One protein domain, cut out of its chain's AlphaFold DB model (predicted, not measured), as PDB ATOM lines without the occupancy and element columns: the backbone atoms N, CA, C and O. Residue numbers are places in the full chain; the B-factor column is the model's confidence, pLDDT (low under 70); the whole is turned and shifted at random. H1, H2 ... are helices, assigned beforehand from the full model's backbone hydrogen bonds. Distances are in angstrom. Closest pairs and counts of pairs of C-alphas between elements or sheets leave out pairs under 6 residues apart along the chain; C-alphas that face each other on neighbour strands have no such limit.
ATOM      1  N   LYS A   2     328.324 204.531 221.619       40.28
ATOM      2  CA  LYS A   2     327.296 203.494 221.850       40.28
ATOM      3  C   LYS A   2     327.341 202.417 220.752       40.28
ATOM      4  O   LYS A   2     327.235 202.774 219.586       40.28
ATOM      5  N   LYS A   3     327.448 201.131 221.133       49.94
ATOM      6  CA  LYS A   3     327.164 199.978 220.254       49.94
ATOM      7  C   LYS A   3     325.823 200.208 219.554       49.94
ATOM      8  O   LYS A   3     324.845 200.526 220.239       49.94
ATOM      9  N   ILE A   4     325.753 200.024 218.239       54.34
ATOM     10  CA  ILE A   4     324.452 199.898 217.585       54.34
ATOM     11  C   ILE A   4     323.846 198.592 218.081       54.34
ATOM     12  O   ILE A   4     324.375 197.514 217.838       54.34
ATOM     13  N   ARG A   5     322.748 198.679 218.834       65.25
ATOM     14  CA  ARG A   5     321.948 197.488 219.118       65.25
ATOM     15  C   ARG A   5     321.253 197.095 217.824       65.25
ATOM     16  O   ARG A   5     320.643 197.952 217.191       65.25
ATOM     17  N   LEU A   6     321.316 195.818 217.457       67.06
ATOM     18  CA  LEU A   6     320.644 195.266 216.274       67.06
ATOM     19  C   LEU A   6     319.160 195.688 216.195       67.06
ATOM     20  O   LEU A   6     318.626 195.918 215.113       67.06
ATOM     21  N   ASP A   7     318.522 195.862 217.353       63.78
ATOM     22  CA  ASP A   7     317.150 196.353 217.496       63.78
ATOM     23  C   ASP A   7     316.950 197.748 216.886       63.78
ATOM     24  O   ASP A   7     315.964 197.982 216.198       63.78
ATOM     25  N   HIS A   8     317.914 198.658 217.058       66.69
ATOM     26  CA  HIS A   8     317.850 200.002 216.476       66.69
ATOM     27  C   HIS A   8     317.937 199.961 214.949       66.69
ATOM     28  O   HIS A   8     317.280 200.757 214.275       66.69
ATOM     29  N   LEU A   9     318.729 199.033 214.400       68.25
ATOM     30  CA  LEU A   9     318.803 198.833 212.956       68.25
ATOM     31  C   LEU A   9     317.458 198.334 212.417       68.25
ATOM     32  O   LEU A   9     316.953 198.894 211.449       68.25
ATOM     33  N   LYS A  10     316.843 197.347 213.079       67.44
ATOM     34  CA  LYS A  10     315.511 196.842 212.708       67.44
ATOM     35  C   LYS A  10     314.448 197.937 212.739       67.44
ATOM     36  O   LYS A  10     313.747 198.117 211.751       67.44
ATOM     37  N   THR A  11     314.382 198.722 213.819       66.94
ATOM     38  CA  THR A  11     313.433 199.843 213.929       66.94
ATOM     39  C   THR A  11     313.628 200.861 212.808       66.94
ATOM     40  O   THR A  11     312.657 201.266 212.173       66.94
ATOM     41  N   SER A  12     314.878 201.225 212.510       66.50
ATOM     42  CA  SER A  12     315.180 202.195 211.449       66.50
ATOM     43  C   SER A  12     314.807 201.663 210.058       66.50
ATOM     44  O   SER A  12     314.290 202.403 209.222       66.50
ATOM     45  N   LEU A  13     315.026 200.368 209.805       67.25
ATOM     46  CA  LEU A  13     314.628 199.714 208.555       67.25
ATOM     47  C   LEU A  13     313.099 199.630 208.411       67.25
ATOM     48  O   LEU A  13     312.580 199.843 207.315       67.25
ATOM     49  N   ASP A  14     312.368 199.377 209.495       67.12
ATOM     50  CA  ASP A  14     310.902 199.356 209.480       67.12
ATOM     51  C   ASP A  14     310.286 200.744 209.265       67.12
ATOM     52  O   ASP A  14     309.301 200.878 208.532       67.12
ATOM     53  N   GLU A  15     310.876 201.794 209.837       60.56
ATOM     54  CA  GLU A  15     310.459 203.176 209.578       60.56
ATOM     55  C   GLU A  15     310.670 203.568 208.113       60.56
ATOM     56  O   GLU A  15     309.776 204.155 207.498       60.56
ATOM     57  N   ILE A  16     311.797 203.174 207.516       64.25
ATOM     58  CA  ILE A  16     312.068 203.366 206.086       64.25
ATOM     59  C   ILE A  16     311.002 202.697 205.218       64.25
ATOM     60  O   ILE A  16     310.483 203.328 204.292       64.25
ATOM     61  N   LYS A  17     310.659 201.433 205.510       60.75
ATOM     62  CA  LYS A  17     309.620 200.706 204.764       60.75
ATOM     63  C   LYS A  17     308.281 201.429 204.825       60.75
ATOM     64  O   LYS A  17     307.583 201.496 203.815       60.75
ATOM     65  N   SER A  45     336.645 187.770 216.271       84.75
ATOM     66  CA  SER A  45     335.670 186.745 215.876       84.75
ATOM     67  C   SER A  45     334.225 187.182 216.121       84.75
ATOM     68  O   SER A  45     333.359 186.941 215.282       84.75
ATOM     69  N   GLU A  46     333.961 187.884 217.222       85.62
ATOM     70  CA  GLU A  46     332.632 188.412 217.550       85.62
ATOM     71  C   GLU A  46     332.198 189.475 216.538       85.62
ATOM     72  O   GLU A  46     331.033 189.526 216.147       85.62
ATOM     73  N   ALA A  47     333.138 190.298 216.059       85.56
ATOM     74  CA  ALA A  47     332.845 191.301 215.045       85.56
ATOM     75  C   ALA A  47     332.402 190.655 213.725       85.56
ATOM     76  O   ALA A  47     331.469 191.126 213.071       85.56
ATOM     77  N   ARG A  48     333.010 189.520 213.366       87.44
ATOM     78  CA  ARG A  48     332.596 188.718 212.211       87.44
ATOM     79  C   ARG A  48     331.191 188.138 212.380       87.44
ATOM     80  O   ARG A  48     330.407 188.181 211.432       87.44
ATOM     81  N   GLU A  49     330.855 187.611 213.555       88.31
ATOM     82  CA  GLU A  49     329.499 187.120 213.842       88.31
ATOM     83  C   GLU A  49     328.457 188.240 213.746       88.31
ATOM     84  O   GLU A  49     327.376 188.049 213.182       88.31
ATOM     85  N   GLU A  50     328.801 189.437 214.220       86.50
ATOM     86  CA  GLU A  50     327.925 190.603 214.143       86.50
ATOM     87  C   GLU A  50     327.697 191.061 212.692       86.50
ATOM     88  O   GLU A  50     326.557 191.341 212.311       86.50
ATOM     89  N   LEU A  51     328.729 191.042 211.838       88.81
ATOM     90  CA  LEU A  51     328.570 191.298 210.398       88.81
ATOM     91  C   LEU A  51     327.609 190.299 209.732       88.81
ATOM     92  O   LEU A  51     326.779 190.698 208.912       88.81
ATOM     93  N   LEU A  52     327.682 189.012 210.093       89.44
ATOM     94  CA  LEU A  52     326.760 187.986 209.584       89.44
ATOM     95  C   LEU A  52     325.320 188.232 210.054       89.44
ATOM     96  O   LEU A  52     324.374 188.067 209.279       89.44
ATOM     97  N   ALA A  53     325.138 188.672 211.301       86.75
ATOM     98  CA  ALA A  53     323.826 189.037 211.825       86.75
ATOM     99  C   ALA A  53     323.227 190.245 211.080       86.75
ATOM    100  O   ALA A  53     322.046 190.225 210.726       86.75
ATOM    101  N   ILE A  54     324.037 191.267 210.785       86.62
ATOM    102  CA  ILE A  54     323.621 192.443 210.004       86.62
ATOM    103  C   ILE A  54     323.207 192.035 208.584       86.62
ATOM    104  O   ILE A  54     322.149 192.450 208.105       86.62
ATOM    105  N   GLU A  55     323.992 191.182 207.922       88.62
ATOM    106  CA  GLU A  55     323.671 190.663 206.589       88.62
ATOM    107  C   GLU A  55     322.338 189.909 206.568       88.62
ATOM    108  O   GLU A  55     321.531 190.092 205.650       88.62
ATOM    109  N   LYS A  56     322.083 189.086 207.589       87.44
ATOM    110  CA  LYS A  56     320.816 188.369 207.735       87.44
ATOM    111  C   LYS A  56     319.639 189.341 207.849       87.44
ATOM    112  O   LYS A  56     318.694 189.221 207.072       87.44
ATOM    113  N   VAL A  57     319.735 190.345 208.725       82.94
ATOM    114  CA  VAL A  57     318.691 191.373 208.898       82.94
ATOM    115  C   VAL A  57     318.423 192.122 207.595       82.94
ATOM    116  O   VAL A  57     317.273 192.270 207.199       82.94
ATOM    117  N   ILE A  58     319.461 192.548 206.874       82.81
ATOM    118  CA  ILE A  58     319.302 193.234 205.582       82.81
ATOM    119  C   ILE A  58     318.622 192.331 204.546       82.81
ATOM    120  O   ILE A  58     317.840 192.804 203.718       82.81
ATOM    121  N   ASN A  59     318.912 191.030 204.559       81.81
ATOM    122  CA  ASN A  59     318.302 190.090 203.628       81.81
ATOM    123  C   ASN A  59     316.823 189.826 203.926       81.81
ATOM    124  O   ASN A  59     316.048 189.794 202.965       81.81
ATOM    125  N   GLU A  60     316.469 189.669 205.203       77.94
ATOM    126  CA  GLU A  60     315.113 189.371 205.686       77.94
ATOM    127  C   GLU A  60     314.208 190.607 205.652       77.94
ATOM    128  O   GLU A  60     313.113 190.564 205.090       77.94
ATOM    129  N   GLU A  61     314.687 191.728 206.192       69.31
ATOM    130  CA  GLU A  61     313.876 192.929 206.351       69.31
ATOM    131  C   GLU A  61     313.706 193.671 205.029       69.31
ATOM    132  O   GLU A  61     312.597 194.060 204.693       69.31
ATOM    133  N   LEU A  62     314.751 193.837 204.213       64.56
ATOM    134  CA  LEU A  62     314.609 194.506 202.915       64.56
ATOM    135  C   LEU A  62     314.096 193.517 201.862       64.56
ATOM    136  O   LEU A  62     314.824 193.103 200.951       64.56
ATOM    137  N   THR A  63     312.843 193.088 202.008       59.88
ATOM    138  CA  THR A  63     312.156 192.265 201.013       59.88
ATOM    139  C   THR A  63     311.980 193.083 199.734       59.88
ATOM    140  O   THR A  63     311.531 194.229 199.773       59.88
ATOM    141  N   MET A  64     312.364 192.516 198.586       54.12
ATOM    142  CA  MET A  64     312.183 193.176 197.293       54.12
ATOM    143  C   MET A  64     310.693 193.217 196.952       54.12
ATOM    144  O   MET A  64     310.166 192.294 196.336       54.12
ATOM    145  N   THR A  65     310.002 194.291 197.314       54.47
ATOM    146  CA  THR A  65     308.809 194.670 196.563       54.47
ATOM    147  C   THR A  65     309.294 195.266 195.241       54.47
ATOM    148  O   THR A  65     310.219 196.079 195.219       54.47
ATOM    149  N   ARG A  66     308.715 194.832 194.112       51.19
ATOM    150  CA  ARG A  66     309.077 195.264 192.741       51.19
ATOM    151  C   ARG A  66     309.047 196.788 192.526       51.19
ATOM    152  O   ARG A  66     309.453 197.255 191.471       51.19
ATOM    153  N   GLU A  67     308.579 197.548 193.509       53.72
ATOM    154  CA  GLU A  67     308.191 198.947 193.384       53.72
ATOM    155  C   GLU A  67     309.168 199.934 194.039       53.72
ATOM    156  O   GLU A  67     308.959 201.136 193.918       53.72
ATOM    157  N   ASN A  68     310.258 199.489 194.690       72.56
ATOM    158  CA  ASN A  68     311.168 200.427 195.361       72.56
ATOM    159  C   ASN A  68     312.649 200.246 194.978       72.56
ATOM    160  O   ASN A  68     313.446 199.608 195.675       72.56
ATOM    161  N   LEU A  69     313.015 200.854 193.844       76.88
ATOM    162  CA  LEU A  69     314.380 200.927 193.300       76.88
ATOM    163  C   LEU A  69     315.402 201.398 194.353       76.88
ATOM    164  O   LEU A  69     316.530 200.912 194.393       76.88
ATOM    165  N   LEU A  70     314.990 202.306 195.237       77.38
ATOM    166  CA  LEU A  70     315.846 202.914 196.254       77.38
ATOM    167  C   LEU A  70     316.174 201.945 197.392       77.38
ATOM    168  O   LEU A  70     317.313 201.887 197.843       77.38
ATOM    169  N   ILE A  71     315.205 201.123 197.804       77.44
ATOM    170  CA  ILE A  71     315.447 200.036 198.764       77.44
ATOM    171  C   ILE A  71     316.401 198.999 198.160       77.44
ATOM    172  O   ILE A  71     317.290 198.496 198.846       77.44
ATOM    173  N   SER A  72     316.252 198.709 196.865       80.50
ATOM    174  CA  SER A  72     317.159 197.799 196.156       80.50
ATOM    175  C   SER A  72     318.581 198.366 196.076       80.50
ATOM    176  O   SER A  72     319.541 197.640 196.327       80.50
ATOM    177  N   ALA A  73     318.721 199.665 195.797       83.75
ATOM    178  CA  ALA A  73     320.009 200.356 195.804       83.75
ATOM    179  C   ALA A  73     320.671 200.317 197.192       83.75
ATOM    180  O   ALA A  73     321.829 199.914 197.294       83.75
ATOM    181  N   LEU A  74     319.919 200.622 198.258       84.75
ATOM    182  CA  LEU A  74     320.403 200.526 199.639       84.75
ATOM    183  C   LEU A  74     320.882 199.106 199.964       84.75
ATOM    184  O   LEU A  74     321.997 198.916 200.445       84.75
ATOM    185  N   LYS A  75     320.065 198.089 199.663       85.25
ATOM    186  CA  LYS A  75     320.412 196.684 199.918       85.25
ATOM    187  C   LYS A  75     321.705 196.292 199.205       85.25
ATOM    188  O   LYS A  75     322.544 195.622 199.800       85.25
ATOM    189  N   ASN A  76     321.871 196.710 197.952       88.81
ATOM    190  CA  ASN A  76     323.069 196.411 197.171       88.81
ATOM    191  C   ASN A  76     324.310 197.116 197.726       88.81
ATOM    192  O   ASN A  76     325.355 196.477 197.840       88.81
ATOM    193  N   SER A  77     324.189 198.383 198.126       90.25
ATOM    194  CA  SER A  77     325.286 199.124 198.754       90.25
ATOM    195  C   SER A  77     325.751 198.454 200.051       90.25
ATOM    196  O   SER A  77     326.924 198.097 200.195       90.25
ATOM    197  N   LEU A  78     324.810 198.150 200.954       90.69
ATOM    198  CA  LEU A  78     325.123 197.499 202.226       90.69
ATOM    199  C   LEU A  78     325.709 196.094 202.033       90.69
ATOM    200  O   LEU A  78     326.648 195.719 202.734       90.69
ATOM    201  N   LYS A  79     325.211 195.323 201.057       91.25
ATOM    202  CA  LYS A  79     325.803 194.024 200.692       91.25
ATOM    203  C   LYS A  79     327.241 194.156 200.203       91.25
ATOM    204  O   LYS A  79     328.073 193.337 200.585       91.25
ATOM    205  N   GLY A  80     327.535 195.171 199.390       92.44
ATOM    206  CA  GLY A  80     328.895 195.461 198.937       92.44
ATOM    207  C   GLY A  80     329.835 195.710 200.116       92.44
ATOM    208  O   GLY A  80     330.860 195.040 200.238       92.44
ATOM    209  N   ALA A  81     329.437 196.591 201.034       92.12
ATOM    210  CA  ALA A  81     330.215 196.889 202.234       92.12
ATOM    211  C   ALA A  81     330.422 195.659 203.132       92.12
ATOM    212  O   ALA A  81     331.545 195.384 203.553       92.12
ATOM    213  N   LEU A  82     329.370 194.873 203.372       92.38
ATOM    214  CA  LEU A  82     329.450 193.637 204.158       92.38
ATOM    215  C   LEU A  82     330.361 192.590 203.515       92.38
ATOM    216  O   LEU A  82     331.082 191.891 204.221       92.38
ATOM    217  N   SER A  83     330.341 192.468 202.186       92.31
ATOM    218  CA  SER A  83     331.224 191.545 201.471       92.31
ATOM    219  C   SER A  83     332.694 191.902 201.687       92.31
ATOM    220  O   SER A  83     333.494 191.018 201.988       92.31
ATOM    221  N   VAL A  84     333.041 193.189 201.575       91.62
ATOM    222  CA  VAL A  84     334.409 193.677 201.816       91.62
ATOM    223  C   VAL A  84     334.807 193.475 203.278       91.62
ATOM    224  O   VAL A  84     335.880 192.949 203.556       91.62
ATOM    225  N   ALA A  85     333.923 193.821 204.213       90.25
ATOM    226  CA  ALA A  85     334.173 193.688 205.645       90.25
ATOM    227  C   ALA A  85     334.451 192.242 206.066       90.25
ATOM    228  O   ALA A  85     335.417 191.969 206.775       90.25
ATOM    229  N   LYS A  86     333.631 191.302 205.582       89.31
ATOM    230  CA  LYS A  86     333.820 189.873 205.843       89.31
ATOM    231  C   LYS A  86     335.131 189.357 205.263       89.31
ATOM    232  O   LYS A  86     335.760 188.541 205.916       89.31
ATOM    233  N   PHE A  87     335.535 189.823 204.076       88.94
ATOM    234  CA  PHE A  87     336.824 189.453 203.487       88.94
ATOM    235  C   PHE A  87     338.005 189.945 204.331       88.94
ATOM    236  O   PHE A  87     338.990 189.233 204.469       88.94
ATOM    237  N   TYR A  88     337.901 191.140 204.913       86.12
ATOM    238  CA  TYR A  88     338.958 191.722 205.741       86.12
ATOM    239  C   TYR A  88     339.121 191.031 207.106       86.12
ATOM    240  O   TYR A  88     340.194 191.088 207.697       86.12
ATOM    241  N   LEU A  89     338.055 190.399 207.607       80.44
ATOM    242  CA  LEU A  89     338.027 189.639 208.864       80.44
ATOM    243  C   LEU A  89     338.123 188.108 208.653       80.44
ATOM    244  O   LEU A  89     337.772 187.343 209.558       80.44
ATOM    245  N   LEU A  90     338.524 187.657 207.454       63.19
ATOM    246  CA  LEU A  90     338.927 186.266 207.186       63.19
ATOM    247  C   LEU A  90     340.336 186.005 207.719       63.19
ATOM    248  O   LEU A  90     340.507 184.901 208.282       63.19
TER     249      LEU A  90
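Overview. This is residues 2 to 17 and 45 to 90 of the 90 residues of an uncharacterized protein of Candidatus Saganbacteria bacterium CG08_land_8_20_14_0_20_45_16 (UniProt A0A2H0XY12). A long helical hairpin, H2 and H3 side by side, makes the length of the domain, and the shorter helix H1 packs on residues 54 to 61 of H2, toward the end where the hairpin turns. The three helices run nearly along one axis, with H1 and H2 the same way and H3 opposite to H2. The printed part has 62 residues with three named helices in the order H1, H2, H3 and no named strand; the class is all helix. It is only just compact, close to loose, with a radius of gyration of the C-alphas of 12.3 A, and elongated, spanning 37 by 23 by 17 A.

Arrangement. The longest helix, H3, residues 69 to 88, touches H2, residues 45 to 61; their closest C-alphas, those of Arg 48 and Lys 86, are 6.6 A apart. H2 and H3 form a helical hairpin, at a shallow tilt of 17 degrees, opposite ways. H1, residues 6 to 17, touches H2 along residues 54 to 61 of H2 alone; the closest C-alphas, those of Leu 13 and Glu 61, are 7.2 A apart. H1 and H2 run the same way at a shallow tilt of 24 degrees. H1 and H3 are only just apart, their closest C-alphas 8.4 A from each other. In H1, H2 and H3 every O i to N i+4 pair is within hydrogen-bond range.

Along the chain. H3 measures 29.0 A from C-alpha 69 at (314.380, 200.927, 193.300) to C-alpha 88 at (338.958, 191.722, 205.741). H2 measures 24.6 A and H1 16.8 A, with C-alpha 6 at (320.644, 195.266, 216.274).

Size, cuts and confidence. The two C-alphas farthest apart, those of Ser 45 and Glu 67, are 37.5 A from each other. Residues 18 to 44 are not printed, and C-alphas 17 and 45 across this cut are 31.6 A apart. The link from H2 to H3, 7 residues, is short. The mean pLDDT of the printed part is 76.3; residues 2 to 17, residues 61 to 67 and residue 90 are under 70.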